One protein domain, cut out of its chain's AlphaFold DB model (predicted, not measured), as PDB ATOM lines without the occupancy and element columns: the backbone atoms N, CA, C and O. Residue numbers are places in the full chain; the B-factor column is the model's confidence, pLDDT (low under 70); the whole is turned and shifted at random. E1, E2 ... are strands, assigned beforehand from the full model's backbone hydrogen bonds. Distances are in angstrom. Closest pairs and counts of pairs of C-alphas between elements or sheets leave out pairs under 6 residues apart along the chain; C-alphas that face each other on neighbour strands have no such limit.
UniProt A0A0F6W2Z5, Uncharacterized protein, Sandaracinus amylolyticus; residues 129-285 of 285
ATOM      1  N   THR A 129     108.865 176.561 130.539       95.62
ATOM      2  CA  THR A 129     108.093 177.185 131.616       95.62
ATOM      3  C   THR A 129     107.549 176.133 132.581       95.62
ATOM      4  O   THR A 129     106.724 175.311 132.199       95.62
ATOM      5  N   VAL A 130     107.931 176.208 133.859       94.88
ATOM      6  CA  VAL A 130     107.308 175.423 134.946       94.88
ATOM      7  C   VAL A 130     105.971 176.047 135.352       94.88
ATOM      8  O   VAL A 130     104.957 175.362 135.477       94.88
ATOM      9  N   PHE A 131     105.956 177.369 135.534       95.44
ATOM     10  CA  PHE A 131     104.736 178.155 135.701       95.44
ATOM     11  C   PHE A 131     104.904 179.544 135.084       95.44
ATOM     12  O   PHE A 131     106.006 180.096 135.074       95.44
ATOM     13  N   ARG A 132     103.791 180.130 134.638       96.25
ATOM     14  CA  ARG A 132     103.680 181.545 134.263       96.25
ATOM     15  C   ARG A 132     102.394 182.105 134.847       96.25
ATOM     16  O   ARG A 132     101.340 181.474 134.734       96.25
ATOM     17  N   LEU A 133     102.498 183.260 135.492       95.62
ATOM     18  CA  LEU A 133     101.375 183.959 136.101       95.62
ATOM     19  C   LEU A 133     101.445 185.464 135.865       95.62
ATOM     20  O   LEU A 133     102.536 186.024 135.743       95.62
ATOM     21  N   HIS A 134     100.285 186.115 135.900       95.31
ATOM     22  CA  HIS A 134     100.142 187.571 135.873       95.31
ATOM     23  C   HIS A 134      98.995 188.042 136.782       95.31
ATOM     24  O   HIS A 134      98.206 187.234 137.280       95.31
ATOM     25  N   PHE A 135      98.884 189.351 136.997       92.25
ATOM     26  CA  PHE A 135      97.734 189.989 137.639       92.25
ATOM     27  C   PHE A 135      96.936 190.797 136.601       92.25
ATOM     28  O   PHE A 135      97.497 191.502 135.771       92.25
ATOM     29  N   ASP A 136      95.608 190.657 136.610       88.31
ATOM     30  CA  ASP A 136      94.714 191.082 135.514       88.31
ATOM     31  C   ASP A 136      93.738 192.208 135.898       88.31
ATOM     32  O   ASP A 136      92.750 192.450 135.206       88.31
ATOM     33  N   GLY A 137      93.951 192.846 137.048       81.94
ATOM     34  CA  GLY A 137      92.919 193.623 137.737       81.94
ATOM     35  C   GLY A 137      92.729 193.215 139.204       81.94
ATOM     36  O   GLY A 137      92.098 193.935 139.977       81.94
ATOM     37  N   SER A 138      93.231 192.035 139.586       84.44
ATOM     38  CA  SER A 138      92.921 191.353 140.844       84.44
ATOM     39  C   SER A 138      94.108 191.258 141.811       84.44
ATOM     40  O   SER A 138      95.262 191.246 141.408       84.44
ATOM     41  N   SER A 139      93.817 191.073 143.102       81.00
ATOM     42  CA  SER A 139      94.787 190.618 144.112       81.00
ATOM     43  C   SER A 139      95.067 189.104 144.060       81.00
ATOM     44  O   SER A 139      95.917 188.602 144.795       81.00
ATOM     45  N   SER A 140      94.345 188.361 143.214       85.88
ATOM     46  CA  SER A 140      94.565 186.931 142.959       85.88
ATOM     47  C   SER A 140      95.316 186.738 141.637       85.88
ATOM     48  O   SER A 140      94.864 187.285 140.632       85.88
ATOM     49  N   PRO A 141      96.408 185.951 141.593       90.69
ATOM     50  CA  PRO A 141      97.135 185.715 140.350       90.69
ATOM     51  C   PRO A 141      96.300 184.891 139.360       90.69
ATOM     52  O   PRO A 141      95.568 183.969 139.741       90.69
ATOM     53  N   ARG A 142      96.443 185.207 138.075       92.00
ATOM     54  CA  ARG A 142      96.035 184.370 136.946       92.00
ATOM     55  C   ARG A 142      97.187 183.468 136.552       92.00
ATOM     56  O   ARG A 142      98.331 183.895 136.584       92.00
ATOM     57  N   ILE A 143      96.871 182.229 136.196       92.75
ATOM     58  CA  ILE A 143      97.846 181.241 135.745       92.75
ATOM     59  C   ILE A 143      97.681 181.064 134.241       92.75
ATOM     60  O   ILE A 143      96.615 180.646 133.793       92.75
ATOM     61  N   ASP A 144      98.739 181.365 133.497       92.56
ATOM     62  CA  ASP A 144      98.809 181.184 132.045       92.56
ATOM     63  C   ASP A 144      99.351 179.798 131.686       92.56
ATOM     64  O   ASP A 144      98.903 179.172 130.727       92.56
ATOM     65  N   VAL A 145     100.321 179.317 132.473       91.62
ATOM     66  CA  VAL A 145     101.011 178.032 132.293       91.62
ATOM     67  C   VAL A 145     101.230 177.391 133.658       91.62
ATOM     68  O   VAL A 145     101.622 178.078 134.605       91.62
ATOM     69  N   TRP A 146     101.016 176.077 133.756       89.19
ATOM     70  CA  TRP A 146     101.322 175.291 134.953       89.19
ATOM     71  C   TRP A 146     101.692 173.853 134.585       89.19
ATOM     72  O   TRP A 146     100.921 172.914 134.789       89.19
ATOM     73  N   ASP A 147     102.901 173.686 134.066       82.38
ATOM     74  CA  ASP A 147     103.424 172.406 133.588       82.38
ATOM     75  C   ASP A 147     104.203 171.692 134.715       82.38
ATOM     76  O   ASP A 147     105.326 171.223 134.566       82.38
ATOM     77  N   ALA A 148     103.620 171.644 135.912       69.69
ATOM     78  CA  ALA A 148     104.234 171.017 137.081       69.69
ATOM     79  C   ALA A 148     103.754 169.566 137.270       69.69
ATOM     80  O   ALA A 148     102.649 169.200 136.867       69.69
ATOM     81  N   SER A 149     104.520 168.746 137.999       72.31
ATOM     82  CA  SER A 149     104.175 167.341 138.305       72.31
ATOM     83  C   SER A 149     103.034 167.165 139.336       72.31
ATOM     84  O   SER A 149     102.937 166.149 140.026       72.31
ATOM     85  N   CYS A 150     102.158 168.162 139.466       76.62
ATOM     86  CA  CYS A 150     101.176 168.320 140.533       76.62
ATOM     87  C   CYS A 150      99.943 169.120 140.079       76.62
ATOM     88  O   CYS A 150     100.044 170.078 139.314       76.62
ATOM     89  N   SER A 151      98.773 168.802 140.637       80.94
ATOM     90  CA  SER A 151      97.551 169.576 140.393       80.94
ATOM     91  C   SER A 151      97.603 170.940 141.089       80.94
ATOM     92  O   SER A 151      97.669 171.011 142.318       80.94
ATOM     93  N   TYR A 152      97.526 172.019 140.307       83.06
ATOM     94  CA  TYR A 152      97.393 173.385 140.815       83.06
ATOM     95  C   TYR A 152      96.092 173.599 141.603       83.06
ATOM     96  O   TYR A 152      95.026 173.110 141.221       83.06
ATOM     97  N   SER A 153      96.155 174.393 142.673       81.81
ATOM     98  CA  SER A 153      94.981 174.898 143.378       81.81
ATOM     99  C   SER A 153      95.266 176.202 144.127       81.81
ATOM    100  O   SER A 153      96.274 176.337 144.813       81.81
ATOM    101  N   LEU A 154      94.308 177.132 144.077       78.88
ATOM    102  CA  LEU A 154      94.266 178.339 144.919       78.88
ATOM    103  C   LEU A 154      93.937 178.039 146.400       78.88
ATOM    104  O   LEU A 154      93.894 178.957 147.218       78.88
ATOM    105  N   ALA A 155      93.644 176.783 146.758       80.31
ATOM    106  CA  ALA A 155      93.305 176.416 148.128       80.31
ATOM    107  C   ALA A 155      94.536 176.514 149.056       80.31
ATOM    108  O   ALA A 155      95.576 175.918 148.745       80.31
ATOM    109  N   PRO A 156      94.422 177.179 150.226       79.25
ATOM    110  CA  PRO A 156      95.547 177.362 151.128       79.25
ATOM    111  C   PRO A 156      96.204 176.061 151.577       79.25
ATOM    112  O   PRO A 156      95.581 175.224 152.224       79.25
ATOM    113  N   GLY A 157      97.506 175.937 151.310       78.38
ATOM    114  CA  GLY A 157      98.295 174.798 151.789       78.38
ATOM    115  C   GLY A 157      98.463 173.669 150.773       78.38
ATOM    116  O   GLY A 157      99.237 172.753 151.048       78.38
ATOM    117  N   SER A 158      97.841 173.780 149.596       85.56
ATOM    118  CA  SER A 158      98.116 172.933 148.430       85.56
ATOM    119  C   SER A 158      99.618 172.840 148.131       85.56
ATOM    120  O   SER A 158     100.379 173.775 148.407       85.56
ATOM    121  N   ALA A 159     100.053 171.706 147.575       85.31
ATOM    122  CA  ALA A 159     101.439 171.519 147.134       85.31
ATOM    123  C   ALA A 159     101.795 172.451 145.967       85.31
ATOM    124  O   ALA A 159     102.923 172.906 145.872       85.31
ATOM    125  N   CYS A 160     100.815 172.779 145.123       89.94
ATOM    126  CA  CYS A 160     100.987 173.642 143.965       89.94
ATOM    127  C   CYS A 160      99.908 174.727 143.982       89.94
ATOM    128  O   CYS A 160      98.718 174.427 143.940       89.94
ATOM    129  N   GLU A 161     100.334 175.974 144.174       92.69
ATOM    130  CA  GLU A 161      99.505 177.111 144.591       92.69
ATOM    131  C   GLU A 161     100.219 178.423 144.262       92.69
ATOM    132  O   GLU A 161     101.395 178.566 144.584       92.69
ATOM    133  N   ALA A 162      99.507 179.423 143.748       92.25
ATOM    134  CA  ALA A 162     100.003 180.792 143.664       92.25
ATOM    135  C   ALA A 162      99.055 181.720 144.423       92.25
ATOM    136  O   ALA A 162      97.855 181.745 144.153       92.25
ATOM    137  N   ARG A 163      99.576 182.486 145.383       91.12
ATOM    138  CA  ARG A 163      98.798 183.504 146.098       91.12
ATOM    139  C   ARG A 163      99.680 184.582 146.704       91.12
ATOM    140  O   ARG A 163     100.827 184.334 147.074       91.12
ATOM    141  N   VAL A 164      99.099 185.749 146.922       89.00
ATOM    142  CA  VAL A 164      99.686 186.769 147.791       89.00
ATOM    143  C   VAL A 164      99.440 186.367 149.247       89.00
ATOM    144  O   VAL A 164      98.362 185.878 149.594       89.00
ATOM    145  N   VAL A 165     100.444 186.522 150.107       87.50
ATOM    146  CA  VAL A 165     100.326 186.295 151.551       87.50
ATOM    147  C   VAL A 165     100.305 187.646 152.253       87.50
ATOM    148  O   VAL A 165     101.173 188.472 152.000       87.50
ATOM    149  N   SER A 166      99.328 187.849 153.144       82.19
ATOM    150  CA  SER A 166      99.190 189.027 154.011       82.19
ATOM    151  C   SER A 166      99.516 188.671 155.467       82.19
ATOM    152  O   SER A 166      99.197 187.565 155.916       82.19
ATOM    153  N   PHE A 167     100.141 189.585 156.216       69.62
ATOM    154  CA  PHE A 167     100.296 189.440 157.667       69.62
ATOM    155  C   PHE A 167      99.083 190.061 158.379       69.62
ATOM    156  O   PHE A 167      99.031 191.261 158.631       69.62
ATOM    157  N   GLY A 168      98.106 189.221 158.730       63.25
ATOM    158  CA  GLY A 168      96.896 189.624 159.455       63.25
ATOM    159  C   GLY A 168      95.694 189.854 158.537       63.25
ATOM    160  O   GLY A 168      95.543 189.187 157.518       63.25
ATOM    161  N   THR A 169      94.810 190.780 158.915       52.59
ATOM    162  CA  THR A 169      93.583 191.118 158.164       52.59
ATOM    163  C   THR A 169      93.797 192.207 157.107       52.59
ATOM    164  O   THR A 169      92.823 192.776 156.619       52.59
ATOM    165  N   GLY A 170      95.049 192.548 156.789       53.12
ATOM    166  CA  GLY A 170      95.377 193.570 155.798       53.12
ATOM    167  C   GLY A 170      94.951 193.138 154.397       53.12
ATOM    168  O   GLY A 170      95.338 192.060 153.936       53.12
ATOM    169  N   THR A 171      94.159 193.976 153.728       59.91
ATOM    170  CA  THR A 171      93.781 193.784 152.327       59.91
ATOM    171  C   THR A 171      95.033 193.794 151.454       59.91
ATOM    172  O   THR A 171      95.876 194.678 151.588       59.91
ATOM    173  N   VAL A 172      95.144 192.829 150.543       69.62
ATOM    174  CA  VAL A 172      96.155 192.872 149.484       69.62
ATOM    175  C   VAL A 172      95.768 193.982 148.515       69.62
ATOM    176  O   VAL A 172      94.739 193.875 147.844       69.62
ATOM    177  N   GLU A 173      96.565 195.045 148.467       72.81
ATOM    178  CA  GLU A 173      96.272 196.211 147.638       72.81
ATOM    179  C   GLU A 173      96.835 196.033 146.220       72.81
ATOM    180  O   GLU A 173      98.051 195.878 146.049       72.81
ATOM    181  N   PRO A 174      95.980 196.053 145.183       76.62
ATOM    182  CA  PRO A 174      96.463 196.195 143.824       76.62
ATOM    183  C   PRO A 174      97.013 197.605 143.583       76.62
ATOM    184  O   PRO A 174      96.403 198.606 143.961       76.62
ATOM    185  N   VAL A 175      98.131 197.690 142.869       77.19
ATOM    186  CA  VAL A 175      98.728 198.948 142.410       77.19
ATOM    187  C   VAL A 175      98.109 199.342 141.067       77.19
ATOM    188  O   VAL A 175      97.851 198.483 140.226       77.19
ATOM    189  N   MET A 176      97.882 200.648 140.863       65.00
ATOM    190  CA  MET A 176      97.445 201.258 139.593       65.00
ATOM    191  C   MET A 176      96.323 200.491 138.872       65.00
ATOM    192  O   MET A 176      96.554 199.797 137.884       65.00
ATOM    193  N   SER A 177      95.089 200.640 139.350       64.88
ATOM    194  CA  SER A 177      93.887 200.094 138.696       64.88
ATOM    195  C   SER A 177      93.827 198.564 138.548       64.88
ATOM    196  O   SER A 177      92.932 198.079 137.861       64.88
ATOM    197  N   GLY A 178      94.702 197.801 139.218       61.38
ATOM    198  CA  GLY A 178      94.545 196.346 139.351       61.38
ATOM    199  C   GLY A 178      95.633 195.470 138.724       61.38
ATOM    200  O   GLY A 178      95.674 194.278 139.015       61.38
ATOM    201  N   TYR A 179      96.508 196.022 137.882       78.50
ATOM    202  CA  TYR A 179      97.418 195.218 137.052       78.50
ATOM    203  C   TYR A 179      98.593 194.582 137.808       78.50
ATOM    204  O   TYR A 179      99.235 193.681 137.290       78.50
ATOM    205  N   ALA A 180      98.897 195.022 139.027       86.81
ATOM    206  CA  ALA A 180      99.984 194.456 139.822       86.81
ATOM    207  C   ALA A 180      99.615 194.385 141.299       86.81
ATOM    208  O   ALA A 180      98.796 195.167 141.781       86.81
ATOM    209  N   VAL A 181     100.281 193.500 142.037       90.25
ATOM    210  CA  VAL A 181     100.204 193.466 143.500       90.25
ATOM    211  C   VAL A 181     101.291 194.341 144.128       90.25
ATOM    212  O   VAL A 181     102.456 194.258 143.732       90.25
ATOM    213  N   ALA A 182     100.929 195.148 145.131       90.25
ATOM    214  CA  ALA A 182     101.898 195.817 145.997       90.25
ATOM    215  C   ALA A 182     102.540 194.802 146.950       90.25
ATOM    216  O   ALA A 182     101.834 194.086 147.657       90.25
ATOM    217  N   LEU A 183     103.866 194.785 147.022       89.81
ATOM    218  CA  LEU A 183     104.648 194.072 148.023       89.81
ATOM    219  C   LEU A 183     105.441 195.090 148.855       89.81
ATOM    220  O   LEU A 183     106.090 195.984 148.311       89.81
ATOM    221  N   GLY A 184     105.374 194.955 150.177       81.19
ATOM    222  CA  GLY A 184     105.913 195.924 151.131       81.19
ATOM    223  C   GLY A 184     105.416 195.663 152.555       81.19
ATOM    224  O   GLY A 184     105.178 194.521 152.945       81.19
ATOM    225  N   THR A 185     105.233 196.719 153.350       67.44
ATOM    226  CA  THR A 185     104.865 196.617 154.778       67.44
ATOM    227  C   THR A 185     103.471 196.041 155.052       67.44
ATOM    228  O   THR A 185     103.286 195.417 156.094       67.44
ATOM    229  N   SER A 186     102.496 196.222 154.153       64.81
ATOM    230  CA  SER A 186     101.124 195.698 154.302       64.81
ATOM    231  C   SER A 186     100.909 194.328 153.646       64.81
ATOM    232  O   SER A 186     100.111 193.528 154.131       64.81
ATOM    233  N   SER A 187     101.634 194.041 152.562       66.31
ATOM    234  CA  SER A 187     101.582 192.786 151.803       66.31
ATOM    235  C   SER A 187     103.000 192.213 151.697       66.31
ATOM    236  O   SER A 187     103.769 192.650 150.844       66.31
ATOM    237  N   PRO A 188     103.403 191.283 152.578       81.12
ATOM    238  CA  PRO A 188     104.799 190.896 152.736       81.12
ATOM    239  C   PRO A 188     105.385 190.116 151.555       81.12
ATOM    240  O   PRO A 188     106.550 190.343 151.242       81.12
ATOM    241  N   TYR A 189     104.643 189.200 150.911       92.06
ATOM    242  CA  TYR A 189     105.176 188.438 149.770       92.06
ATOM    243  C   TYR A 189     104.127 187.804 148.850       92.06
ATOM    244  O   TYR A 189     103.055 187.367 149.277       92.06
ATOM    245  N   LEU A 190     104.499 187.656 147.576       94.06
ATOM    246  CA  LEU A 190     103.877 186.713 146.645       94.06
ATOM    247  C   LEU A 190     104.489 185.326 146.869       94.06
ATOM    248  O   LEU A 190     105.709 185.180 146.863       94.06
ATOM    249  N   ARG A 191     103.657 184.297 147.051       94.19
ATOM    250  CA  ARG A 191     104.086 182.900 147.154       94.19
ATOM    251  C   ARG A 191     103.629 182.094 145.950       94.19
ATOM    252  O   ARG A 191     102.429 182.012 145.696       94.19
ATOM    253  N   VAL A 192     104.568 181.394 145.323       95.12
ATOM    254  CA  VAL A 192     104.287 180.344 144.340       95.12
ATOM    255  C   VAL A 192     104.882 179.038 144.849       95.12
ATOM    256  O   VAL A 192     106.095 178.908 144.968       95.12
ATOM    257  N   ARG A 193     104.034 178.073 145.193       94.31
ATOM    258  CA  ARG A 193     104.413 176.676 145.418       94.31
ATOM    259  C   ARG A 193     104.225 175.915 144.121       94.31
ATOM    260  O   ARG A 193     103.194 176.088 143.481       94.31
ATOM    261  N   TYR A 194     105.179 175.081 143.758       93.69
ATOM    262  CA  TYR A 194     105.216 174.349 142.494       93.69
ATOM    263  C   TYR A 194     105.951 173.027 142.716       93.69
ATOM    264  O   TYR A 194     106.455 172.772 143.807       93.69
ATOM    265  N   SER A 195     106.042 172.179 141.694       92.12
ATOM    266  CA  SER A 195     106.918 171.015 141.765       92.12
ATOM    267  C   SER A 195     107.662 170.792 140.465       92.12
ATOM    268  O   SER A 195     107.060 170.739 139.396       92.12
ATOM    269  N   VAL A 196     108.973 170.617 140.603       92.31
ATOM    270  CA  VAL A 196     109.875 170.135 139.556       92.31
ATOM    271  C   VAL A 196     110.293 168.676 139.792       92.31
ATOM    272  O   VAL A 196     111.251 168.195 139.190       92.31
ATOM    273  N   ALA A 197     109.608 167.972 140.703       91.19
ATOM    274  CA  ALA A 197     109.987 166.627 141.110       91.19
ATOM    275  C   ALA A 197     109.942 165.673 139.906       91.19
ATOM    276  O   ALA A 197     108.880 165.481 139.309       91.19
ATOM    277  N   GLY A 198     111.094 165.087 139.567       88.25
ATOM    278  CA  GLY A 198     111.254 164.185 138.421       88.25
ATOM    279  C   GLY A 198     111.495 164.859 137.062       88.25
ATOM    280  O   GLY A 198     111.618 164.142 136.071       88.25
ATOM    281  N   LEU A 199     111.595 166.193 136.997       90.81
ATOM    282  CA  LEU A 199     112.095 166.885 135.802       90.81
ATOM    283  C   LEU A 199     113.611 166.654 135.635       90.81
ATOM    284  O   LEU A 199     114.288 166.159 136.532       90.81
ATOM    285  N   SER A 200     114.164 167.036 134.485       91.56
ATOM    286  CA  SER A 200     115.612 167.051 134.253       91.56
ATOM    287  C   SER A 200     115.986 168.390 133.641       91.56
ATOM    288  O   SER A 200     115.504 168.717 132.560       91.56
ATOM    289  N   PHE A 201     116.821 169.145 134.349       93.31
ATOM    290  CA  PHE A 201     117.351 170.448 133.954       93.31
ATOM    291  C   PHE A 201     118.694 170.683 134.662       93.31
ATOM    292  O   PHE A 201     119.041 169.977 135.613       93.31
ATOM    293  N   THR A 202     119.448 171.659 134.175       95.56
ATOM    294  CA  THR A 202     120.776 172.070 134.652       95.56
ATOM    295  C   THR A 202     120.815 173.501 135.177       95.56
ATOM    296  O   THR A 202     121.655 173.801 136.021       95.56
ATOM    297  N   SER A 203     119.911 174.367 134.718       96.94
ATOM    298  CA  SER A 203     119.751 175.735 135.205       96.94
ATOM    299  C   SER A 203     118.282 176.081 135.429       96.94
ATOM    300  O   SER A 203     117.376 175.467 134.854       96.94
ATOM    301  N   ALA A 204     118.045 177.073 136.288       97.56
ATOM    302  CA  ALA A 204     116.724 177.632 136.526       97.56
ATOM    303  C   ALA A 204     116.787 179.161 136.614       97.56
ATOM    304  O   ALA A 204     117.684 179.726 137.240       97.56
ATOM    305  N   THR A 205     115.815 179.849 136.021       98.38
ATOM    306  CA  THR A 205     115.718 181.315 136.072       98.38
ATOM    307  C   THR A 205     114.297 181.720 136.420       98.38
ATOM    308  O   THR A 205     113.346 181.353 135.730       98.38
ATOM    309  N   LEU A 206     114.156 182.490 137.495       98.44
ATOM    310  CA  LEU A 206     112.910 183.141 137.865       98.44
ATOM    311  C   LEU A 206     112.885 184.531 137.225       98.44
ATOM    312  O   LEU A 206     113.631 185.423 137.619       98.44
ATOM    313  N   TRP A 207     112.005 184.712 136.252       98.38
ATOM    314  CA  TRP A 207     111.707 186.000 135.643       98.38
ATOM    315  C   TRP A 207     110.596 186.684 136.430       98.38
ATOM    316  O   TRP A 207     109.516 186.118 136.614       98.38
ATOM    317  N   VAL A 208     110.841 187.908 136.891       98.00
ATOM    318  CA  VAL A 208     109.850 188.713 137.615       98.00
ATOM    319  C   VAL A 208     109.616 190.003 136.849       98.00
ATOM    320  O   VAL A 208     110.554 190.769 136.641       98.00
ATOM    321  N   GLN A 209     108.371 190.261 136.456       97.06
ATOM    322  CA  GLN A 209     107.986 191.540 135.880       97.06
ATOM    323  C   GLN A 209     107.561 192.491 136.998       97.06
ATOM    324  O   GLN A 209     106.533 192.270 137.652       97.06
ATOM    325  N   ALA A 210     108.351 193.535 137.235       95.88
ATOM    326  CA  ALA A 210     108.194 194.389 138.404       95.88
ATOM    327  C   ALA A 210     108.643 195.839 138.180       95.88
ATOM    328  O   ALA A 210     109.243 196.180 137.168       95.88
ATOM    329  N   ARG A 211     108.351 196.681 139.172       94.12
ATOM    330  CA  ARG A 211     108.904 198.034 139.349       94.12
ATOM    331  C   ARG A 211     108.930 198.405 140.825       94.12
ATOM    332  O   ARG A 211     108.166 197.848 141.617       94.12
ATOM    333  N   SER A 212     109.731 199.393 141.206       93.38
ATOM    334  CA  SER A 212     109.498 200.120 142.452       93.38
ATOM    335  C   SER A 212     108.294 201.047 142.255       93.38
ATOM    336  O   SER A 212     108.187 201.748 141.246       93.38
ATOM    337  N   TYR A 213     107.358 201.061 143.207       88.75
ATOM    338  CA  TYR A 213     106.238 202.017 143.185       88.75
ATOM    339  C   TYR A 213     106.504 203.271 144.036       88.75
ATOM    340  O   TYR A 213     105.674 204.179 144.078       88.75
ATOM    341  N   ALA A 214     107.676 203.361 144.677       88.00
ATOM    342  CA  ALA A 214     108.129 204.576 145.342       88.00
ATOM    343  C   ALA A 214     108.730 205.552 144.319       88.00
ATOM    344  O   ALA A 214     109.815 205.331 143.788       88.00
ATOM    345  N   THR A 215     108.055 206.675 144.073       85.25
ATOM    346  CA  THR A 215     108.383 207.636 142.999       85.25
ATOM    347  C   THR A 215     109.753 208.318 143.110       85.25
ATOM    348  O   THR A 215     110.163 209.001 142.178       85.25
ATOM    349  N   SER A 216     110.475 208.136 144.218       88.19
ATOM    350  CA  SER A 216     111.783 208.747 144.490       88.19
ATOM    351  C   SER A 216     112.897 207.750 144.840       88.19
ATOM    352  O   SER A 216     113.994 208.179 145.195       88.19
ATOM    353  N   SER A 217     112.643 206.435 144.804       91.06
ATOM    354  CA  SER A 217     113.661 205.431 145.151       91.06
ATOM    355  C   SER A 217     113.386 204.041 144.569       91.06
ATOM    356  O   SER A 217     112.269 203.523 144.616       91.06
ATOM    357  N   SER A 218     114.443 203.407 144.062       93.56
ATOM    358  CA  SER A 218     114.460 202.005 143.632       93.56
ATOM    359  C   SER A 218     114.303 201.035 144.812       93.56
ATOM    360  O   SER A 218     114.490 201.396 145.978       93.56
ATOM    361  N   THR A 219     114.006 199.774 144.509       94.50
ATOM    362  CA  THR A 219     114.043 198.661 145.475       94.50
ATOM    363  C   THR A 219     114.854 197.498 144.897       94.50
ATOM    364  O   THR A 219     115.560 197.664 143.906       94.50
ATOM    365  N   SER A 220     114.789 196.322 145.505       96.00
ATOM    366  CA  SER A 220     115.301 195.066 144.957       96.00
ATOM    367  C   SER A 220     114.293 193.947 145.210       96.00
ATOM    368  O   SER A 220     113.524 193.984 146.173       96.00
ATOM    369  N   ILE A 221     114.299 192.942 144.344       97.00
ATOM    370  CA  ILE A 221     113.596 191.681 144.553       97.00
ATOM    371  C   ILE A 221     114.435 190.831 145.505       97.00
ATOM    372  O   ILE A 221     115.624 190.624 145.269       97.00
ATOM    373  N   ARG A 222     113.812 190.280 146.545       96.75
ATOM    374  CA  ARG A 222     114.352 189.144 147.306       96.75
ATOM    375  C   ARG A 222     113.484 187.932 147.028       96.75
ATOM    376  O   ARG A 222     112.288 187.962 147.309       96.75
ATOM    377  N   ALA A 223     114.089 186.885 146.488       97.56
ATOM    378  CA  ALA A 223     113.426 185.618 146.223       97.56
ATOM    379  C   ALA A 223     113.945 184.573 147.222       97.56
ATOM    380  O   ALA A 223     115.153 184.367 147.334       97.56
ATOM    381  N   TRP A 224     113.038 183.948 147.977       97.12
ATOM    382  CA  TRP A 224     113.363 182.986 149.035       97.12
ATOM    383  C   TRP A 224     112.690 181.630 148.803       97.12
ATOM    384  O   TRP A 224     111.485 181.543 148.549       97.12
ATOM    385  N   SER A 225     113.495 180.579 148.920       96.44
ATOM    386  CA  SER A 225     113.140 179.168 148.906       96.44
ATOM    387  C   SER A 225     113.101 178.636 150.345       96.44
ATOM    388  O   SER A 225     114.098 178.769 151.060       96.44
ATOM    389  N   PRO A 226     112.012 177.973 150.786       93.69
ATOM    390  CA  PRO A 226     111.910 177.430 152.143       93.69
ATOM    391  C   PRO A 226     112.975 176.402 152.528       93.69
ATOM    392  O   PRO A 226     113.150 176.132 153.715       93.69
ATOM    393  N   ILE A 227     113.631 175.798 151.535       95.56
ATOM    394  CA  ILE A 227     114.589 174.701 151.704       95.56
ATOM    395  C   ILE A 227     116.012 175.064 151.258       95.56
ATOM    396  O   ILE A 227     116.952 174.495 151.803       95.56
ATOM    397  N   HIS A 228     116.174 176.042 150.355       96.75
ATOM    398  CA  HIS A 228     117.479 176.415 149.780       96.75
ATOM    399  C   HIS A 228     117.965 177.833 150.145       96.75
ATOM    400  O   HIS A 228     119.095 178.192 149.834       96.75
ATOM    401  N   GLY A 229     117.161 178.645 150.843       96.69
ATOM    402  CA  GLY A 229     117.552 180.003 151.255       96.69
ATOM    403  C   GLY A 229     117.153 181.083 150.245       96.69
ATOM    404  O   GLY A 229     116.128 180.956 149.586       96.69
ATOM    405  N   GLU A 230     117.908 182.179 150.148       96.75
ATOM    406  CA  GLU A 230     117.546 183.351 149.327       96.75
ATOM    407  C   GLU A 230     118.645 183.855 148.401       96.75
ATOM    408  O   GLU A 230     119.834 183.705 148.675       96.75
ATOM    409  N   THR A 231     118.188 184.548 147.360       97.75
ATOM    410  CA  THR A 231     118.967 185.434 146.493       97.75
ATOM    411  C   THR A 231     118.260 186.789 146.354       97.75
ATOM    412  O   THR A 231     117.070 186.935 146.677       97.75
ATOM    413  N   THR A 232     118.986 187.801 145.884       96.81
ATOM    414  CA  THR A 232     118.474 189.152 145.641       96.81
ATOM    415  C   THR A 232     118.849 189.646 144.245       96.81
ATOM    416  O   THR A 232     119.940 189.384 143.744       96.81
ATOM    417  N   ARG A 233     117.940 190.396 143.611       96.88
ATOM    418  CA  ARG A 233     118.146 191.028 142.302       96.88
ATOM    419  C   ARG A 233     117.735 192.492 142.352       96.88
ATOM    420  O   ARG A 233     116.650 192.819 142.829       96.88
ATOM    421  N   GLY A 234     118.581 193.373 141.835       90.50
ATOM    422  CA  GLY A 234     118.258 194.784 141.688       90.50
ATOM    423  C   GLY A 234     119.456 195.631 141.240       90.50
ATOM    424  O   GLY A 234     120.525 195.071 140.984       90.50
ATOM    425  N   PRO A 235     119.299 196.967 141.185       93.38
ATOM    426  CA  PRO A 235     118.076 197.697 141.530       93.38
ATOM    427  C   PRO A 235     116.900 197.351 140.606       93.38
ATOM    428  O   PRO A 235     117.089 196.934 139.471       93.38
ATOM    429  N   VAL A 236     115.690 197.488 141.138       94.88
ATOM    430  CA  VAL A 236     114.436 197.513 140.382       94.88
ATOM    431  C   VAL A 236     114.043 198.973 140.229       94.88
ATOM    432  O   VAL A 236     113.878 199.674 141.238       94.88
ATOM    433  N   ASP A 237     113.913 199.413 138.985       91.69
ATOM    434  CA  ASP A 237     113.716 200.814 138.634       91.69
ATOM    435  C   ASP A 237     112.377 201.363 139.128       91.69
ATOM    436  O   ASP A 237     111.408 200.638 139.363       91.69
ATOM    437  N   ASN A 238     112.354 202.671 139.382       91.50
ATOM    438  CA  ASN A 238     111.246 203.375 140.025       91.50
ATOM    439  C   ASN A 238     110.423 204.235 139.056       91.50
ATOM    440  O   ASN A 238     109.760 205.187 139.480       91.50
ATOM    441  N   ASP A 239     110.493 203.911 137.766       88.31
ATOM    442  CA  ASP A 239     109.760 204.595 136.710       88.31
ATOM    443  C   ASP A 239     108.285 204.126 136.650       88.31
ATOM    444  O   ASP A 239     107.746 203.578 137.618       88.31
ATOM    445  N   TRP A 240     107.579 204.429 135.555       86.38
ATOM    446  CA  TRP A 240     106.180 204.022 135.389       86.38
ATOM    447  C   TRP A 240     105.985 202.664 134.702       86.38
ATOM    448  O   TRP A 240     104.870 202.133 134.744       86.38
ATOM    449  N   THR A 241     107.043 202.117 134.109       91.25
ATOM    450  CA  THR A 241     107.072 200.908 133.283       91.25
ATOM    451  C   THR A 241     107.203 199.663 134.166       91.25
ATOM    452  O   THR A 241     107.465 199.755 135.359       91.25
ATOM    453  N   TYR A 242     106.941 198.480 133.610       93.19
ATOM    454  CA  TYR A 242     107.179 197.206 134.286       93.19
ATOM    455  C   TYR A 242     108.187 196.388 133.486       93.19
ATOM    456  O   TYR A 242     107.823 195.775 132.475       93.19
ATOM    457  N   ASP A 243     109.422 196.347 133.968       95.94
ATOM    458  CA  ASP A 243     110.515 195.621 133.328       95.94
ATOM    459  C   ASP A 243     110.636 194.189 133.846       95.94
ATOM    460  O   ASP A 243     110.151 193.843 134.928       95.94
ATOM    461  N   TRP A 244     111.283 193.345 133.046       97.06
ATOM    462  CA  TRP A 244     111.579 191.960 133.390       97.06
ATOM    463  C   TRP A 244     112.965 191.842 134.015       97.06
ATOM    464  O   TRP A 244     113.962 192.248 133.424       97.06
ATOM    465  N   TYR A 245     113.014 191.227 135.193       97.88
ATOM    466  CA  TYR A 245     114.236 190.984 135.948       97.88
ATOM    467  C   TYR A 245     114.496 189.480 136.030       97.88
ATOM    468  O   TYR A 245     113.662 188.728 136.538       97.88
ATOM    469  N   ASP A 246     115.666 189.054 135.559       97.75
ATOM    470  CA  ASP A 246     116.220 187.719 135.760       97.75
ATOM    471  C   ASP A 246     116.731 187.549 137.194       97.75
ATOM    472  O   ASP A 246     117.583 188.297 137.679       97.75
ATOM    473  N   VAL A 247     116.235 186.520 137.870       98.25
ATOM    474  CA  VAL A 247     116.773 186.021 139.131       98.25
ATOM    475  C   VAL A 247     117.325 184.627 138.859       98.25
ATOM    476  O   VAL A 247     116.558 183.712 138.546       98.25
ATOM    477  N   ASP A 248     118.646 184.454 138.963       97.75
ATOM    478  CA  ASP A 248     119.243 183.117 138.913       97.75
ATOM    479  C   ASP A 248     118.696 182.292 140.080       97.75
ATOM    480  O   ASP A 248     118.792 182.676 141.248       97.75
ATOM    481  N   TRP A 249     118.046 181.189 139.729       98.00
ATOM    482  CA  TRP A 249     117.333 180.314 140.643       98.00
ATOM    483  C   TRP A 249     117.948 178.909 140.673       98.00
ATOM    484  O   TRP A 249     117.417 178.019 141.331       98.00
ATOM    485  N   THR A 250     119.074 178.705 139.978       97.88
ATOM    486  CA  THR A 250     119.702 177.395 139.750       97.88
ATOM    487  C   THR A 250     120.055 176.678 141.054       97.88
ATOM    488  O   THR A 250     119.689 175.519 141.227       97.88
ATOM    489  N   ASP A 251     120.666 177.378 142.012       97.50
ATOM    490  CA  ASP A 251     121.017 176.819 143.330       97.50
ATOM    491  C   ASP A 251     119.823 176.756 144.311       97.50
ATOM    492  O   ASP A 251     119.958 176.272 145.436       97.50
ATOM    493  N   TYR A 252     118.642 177.239 143.905       97.38
ATOM    494  CA  TYR A 252     117.460 177.418 144.763       97.38
ATOM    495  C   TYR A 252     116.287 176.494 144.411       97.38
ATOM    496  O   TYR A 252     115.186 176.649 144.958       97.38
ATOM    497  N   VAL A 253     116.517 175.520 143.527       95.75
ATOM    498  CA  VAL A 253     115.580 174.447 143.183       95.75
ATOM    499  C   VAL A 253     116.336 173.202 142.708       95.75
ATOM    500  O   VAL A 253     117.285 173.301 141.937       95.75
ATOM    501  N   THR A 254     115.899 172.006 143.112       95.00
ATOM    502  CA  THR A 254     116.439 170.736 142.595       95.00
ATOM    503  C   THR A 254     115.331 169.806 142.086       95.00
ATOM    504  O   THR A 254     114.250 169.760 142.679       95.00
ATOM    505  N   PRO A 255     115.586 168.969 141.059       92.69
ATOM    506  CA  PRO A 255     114.664 167.907 140.632       92.69
ATOM    507  C   PRO A 255     114.263 166.891 141.713       92.69
ATOM    508  O   PRO A 255     113.330 166.110 141.513       92.69
ATOM    509  N   SER A 256     114.987 166.862 142.836       93.12
ATOM    510  CA  SER A 256     114.725 166.008 143.998       93.12
ATOM    511  C   SER A 256     113.889 166.677 145.096       93.12
ATOM    512  O   SER A 256     113.571 166.021 146.092       93.12
ATOM    513  N   ASP A 257     113.524 167.953 144.946       93.12
ATOM    514  CA  ASP A 257     112.785 168.690 145.971       93.12
ATOM    515  C   ASP A 257     111.382 168.108 146.196       93.12
ATOM    516  O   ASP A 257     110.662 167.739 145.264       93.12
ATOM    517  N   GLN A 258     110.950 168.048 147.460       89.06
ATOM    518  CA  GLN A 258     109.613 167.549 147.773       89.06
ATOM    519  C   GLN A 258     108.531 168.548 147.302       89.06
ATOM    520  O   GLN A 258     108.593 169.727 147.675       89.06
ATOM    521  N   PRO A 259     107.484 168.095 146.575       84.19
ATOM    522  CA  PRO A 259     106.419 168.959 146.050       84.19
ATOM    523  C   PRO A 259     105.721 169.848 147.092       84.19
ATOM    524  O   PRO A 259     105.207 170.906 146.765       84.19
ATOM    525  N   SER A 260     105.674 169.426 148.358       79.69
ATOM    526  CA  SER A 260     105.024 170.157 149.454       79.69
ATOM    527  C   SER A 260     105.899 171.236 150.109       79.69
ATOM    528  O   SER A 260     105.372 172.077 150.845       79.69
ATOM    529  N   LEU A 261     107.216 171.202 149.870       83.00
ATOM    530  CA  LEU A 261     108.214 172.098 150.468       83.00
ATOM    531  C   LEU A 261     108.755 173.133 149.473       83.00
ATOM    532  O   LEU A 261     109.175 174.214 149.882       83.00
ATOM    533  N   THR A 262     108.705 172.816 148.179       90.12
ATOM    534  CA  THR A 262     109.178 173.686 147.098       90.12
ATOM    535  C   THR A 262     108.295 174.932 146.985       90.12
ATOM    536  O   THR A 262     107.079 174.843 146.790       90.12
ATOM    537  N   ALA A 263     108.893 176.115 147.117       94.38
ATOM    538  CA  ALA A 263     108.210 177.381 146.877       94.38
ATOM    539  C   ALA A 263     109.199 178.489 146.514       94.38
ATOM    540  O   ALA A 263     110.341 178.479 146.956       94.38
ATOM    541  N   ILE A 264     108.707 179.485 145.789       96.69
ATOM    542  CA  ILE A 264     109.292 180.815 145.668       96.69
ATOM    543  C   ILE A 264     108.446 181.757 146.527       96.69
ATOM    544  O   ILE A 264     107.213 181.747 146.453       96.69
ATOM    545  N   GLN A 265     109.105 182.577 147.339       96.25
ATOM    546  CA  GLN A 265     108.507 183.717 148.030       96.25
ATOM    547  C   GLN A 265     109.215 184.987 147.563       96.25
ATOM    548  O   GLN A 265     110.415 185.138 147.784       96.25
ATOM    549  N   ILE A 266     108.481 185.865 146.880       96.88
ATOM    550  CA  ILE A 266     108.986 187.122 146.320       96.88
ATOM    551  C   ILE A 266     108.636 188.248 147.287       96.88
ATOM    552  O   ILE A 266     107.458 188.464 147.574       96.88
ATOM    553  N   TYR A 267     109.653 188.962 147.757       95.12
ATOM    554  CA  TYR A 267     109.559 190.090 148.679       95.12
ATOM    555  C   TYR A 267     110.103 191.364 148.030       95.12
ATOM    556  O   TYR A 267     111.066 191.313 147.258       95.12
ATOM    557  N   ALA A 268     109.573 192.514 148.448       93.94
ATOM    558  CA  ALA A 268     110.319 193.765 148.368       93.94
ATOM    559  C   ALA A 268     111.521 193.711 149.330       93.94
ATOM    560  O   ALA A 268     111.405 193.224 150.458       93.94
ATOM    561  N   HIS A 269     112.675 194.217 148.907       91.56
ATOM    562  CA  HIS A 269     113.890 194.224 149.713       91.56
ATOM    563  C   HIS A 269     114.749 195.446 149.409       91.56
ATOM    564  O   HIS A 269     114.828 195.864 148.260       91.56
ATOM    565  N   SER A 270     115.429 195.981 150.427       86.69
ATOM    566  CA  SER A 270     116.296 197.170 150.359       86.69
ATOM    567  C   SER A 270     115.677 198.405 149.657       86.69
ATOM    568  O   SER A 270     114.524 198.396 149.204       86.69
ATOM    569  N   GLY A 271     116.417 199.519 149.636       87.25
ATOM    570  CA  GLY A 271     115.948 200.781 149.056       87.25
ATOM    571  C   GLY A 271     114.601 201.226 149.635       87.25
ATOM    572  O   GLY A 271     114.457 201.362 150.848       87.25
ATOM    573  N   SER A 272     113.610 201.419 148.764       85.50
ATOM    574  CA  SER A 272     112.262 201.882 149.121       85.50
ATOM    575  C   SER A 272     111.377 200.864 149.856       85.50
ATOM    576  O   SER A 272     110.311 201.233 150.356       85.50
ATOM    577  N   GLY A 273     111.744 199.576 149.856       86.00
ATOM    578  CA  GLY A 273     110.891 198.486 150.351       86.00
ATOM    579  C   GLY A 273     109.515 198.380 149.670       86.00
ATOM    580  O   GLY A 273     108.608 197.786 150.250       86.00
ATOM    581  N   SER A 274     109.354 198.973 148.482       90.00
ATOM    582  CA  SER A 274     108.073 199.168 147.793       90.00
ATOM    583  C   SER A 274     108.134 198.584 146.378       90.00
ATOM    584  O   SER A 274     108.502 199.280 145.434       90.00
ATOM    585  N   LEU A 275     107.782 197.304 146.222       93.81
ATOM    586  CA  LEU A 275     107.856 196.553 144.962       93.81
ATOM    587  C   LEU A 275     106.446 196.280 144.423       93.81
ATOM    588  O   LEU A 275     105.611 195.760 145.151       93.81
ATOM    589  N   ALA A 276     106.164 196.585 143.160       93.62
ATOM    590  CA  ALA A 276     104.937 196.160 142.486       93.62
ATOM    591  C   ALA A 276     105.267 195.013 141.525       93.62
ATOM    592  O   ALA A 276     106.154 195.170 140.688       93.62
ATOM    593  N   VAL A 277     104.564 193.881 141.629       95.06
ATOM    594  CA  VAL A 277     104.772 192.704 140.762       95.06
ATOM    595  C   VAL A 277     103.561 192.507 139.855       95.06
ATOM    596  O   VAL A 277     102.446 192.320 140.342       95.06
ATOM    597  N   HIS A 278     103.794 192.544 138.542       95.31
ATOM    598  CA  HIS A 278     102.781 192.364 137.497       95.31
ATOM    599  C   HIS A 278     102.691 190.903 137.038       95.31
ATOM    600  O   HIS A 278     101.597 190.361 136.892       95.31
ATOM    601  N   ALA A 279     103.837 190.244 136.851       96.56
ATOM    602  CA  ALA A 279     103.916 188.865 136.376       96.56
ATOM    603  C   ALA A 279     105.150 188.135 136.922       96.56
ATOM    604  O   ALA A 279     106.113 188.761 137.370       96.56
ATOM    605  N   ALA A 280     105.116 186.804 136.888       97.75
ATOM    606  CA  ALA A 280     106.257 185.957 137.214       97.75
ATOM    607  C   ALA A 280     106.256 184.673 136.371       97.75
ATOM    608  O   ALA A 280     105.207 184.075 136.122       97.75
ATOM    609  N   GLU A 281     107.441 184.231 135.970       97.94
ATOM    610  CA  GLU A 281     107.672 183.013 135.194       97.94
ATOM    611  C   GLU A 281     108.888 182.265 135.752       97.94
ATOM    612  O   GLU A 281     109.932 182.869 135.978       97.94
ATOM    613  N   LEU A 282     108.772 180.951 135.957       97.56
ATOM    614  CA  LEU A 282     109.919 180.094 136.270       97.56
ATOM    615  C   LEU A 282     110.299 179.269 135.040       97.56
ATOM    616  O   LEU A 282     109.492 178.475 134.554       97.56
ATOM    617  N   CYS A 283     111.539 179.439 134.595       97.06
ATOM    618  CA  CYS A 283     112.155 178.731 133.479       97.06
ATOM    619  C   CYS A 283     113.161 177.695 133.965       97.06
ATOM    620  O   CYS A 283     113.892 177.955 134.921       97.06
ATOM    621  N   VAL A 284     113.237 176.556 133.273       95.94
ATOM    622  CA  VAL A 284     114.279 175.537 133.469       95.94
ATOM    623  C   VAL A 284     114.868 175.065 132.135       95.94
ATOM    624  O   VAL A 284     114.153 174.992 131.130       95.94
ATOM    625  N   GLN A 285     116.165 174.740 132.132       94.38
ATOM    626  CA  GLN A 285     116.930 174.278 130.962       94.38
ATOM    627  C   GLN A 285     117.924 173.171 131.337       94.38
ATOM    628  O   GLN A 285     118.782 173.400 132.218       94.38
TER     629      GLN A 285
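Overview. This is residues 129 to 285 of the 285 residues of an uncharacterized protein of Sandaracinus amylolyticus (UniProt A0A0F6W2Z5). Two twisted sheets stand face to face as a sandwich, wound as a jelly roll: one long hairpin of four nested antiparallel pairs, E4 with E11, E5 with E10, E6 with E9 and E7 with E8, runs over both sheets. The hairpin of E1 and E2 widens one sheet beside E11, and E3 widens the other beside E5. The printed part has 157 residues with eleven named strands, E1 to E11 in order, and no named helix; the class is all strand, though under half of the residues, 72, are in named strands. One antiparallel sheet runs E3 E5 E10 E7 E8; the other, of E1, E2, E4, E6, E9 and E11, is branched, its neighbour pairs antiparallel. The whole is compact, with a radius of gyration of the C-alphas of 14.6 A, and elongated, spanning 44 by 29 by 25 A.

Arrangement. E1, residues 129 to 134, and E2, residues 142 to 146, form a hairpin, with N 132 and O 145 within hydrogen-bond range at 3.0 A. On the other side of E1 is E11, residues 275 to 284, with N 133 and O 280 2.9 A apart. E11 bends by 75 degrees at residue 278, and E4, residues 180 to 183, is on the same side of it as E1, with N 183 and O 275 2.7 A apart. On the other side of E11 is E6, residues 204 to 212, with N 207 and O 281 2.8 A apart; E6 bends by 54 degrees at residue 209. Edge strand E9, residues 243 to 248, is the antiparallel neighbour of E6, on the other side of it from E11, with N 208 and O 245 3.0 A apart. In the second sheet, edge strand E3, residues 161 to 165, pairs with E5, residues 189 to 193, N 163 and O 191 being 2.9 A apart. Next is E10, residues 263 to 269, with N 192 and O 264 2.9 A apart, then E7, residues 219 to 225, with N 222 and O 267 3.0 A apart. E7 and edge strand E8, residues 229 to 236, form a hairpin, with N 221 and O 233 2.8 A apart. The strands of the two sheets stand at 33 degrees; between E8 and E9 the closest C-alphas, those of Arg 233 and Val 247, are 6.1 A apart.

Along the chain. E1 begins at C-alpha 129, (108.093, 177.185, 131.616). From first to last C-alpha, E6 measures 24.4 A, E8 20.8 A and E11 24.8 A. E11 ends at C-alpha 284, (114.279, 175.537, 133.469).

Size, cuts and confidence. The C-alphas farthest apart, those of Gly 198 and Ser 216, are 45.0 A apart. The printed part has no cut; the links E2 to E3, E3 to E4 and E9 to E10 are long. The pLDDT is under 70 at 13 residues: 148, 167 to 172, 176 to 178 and 185 to 187.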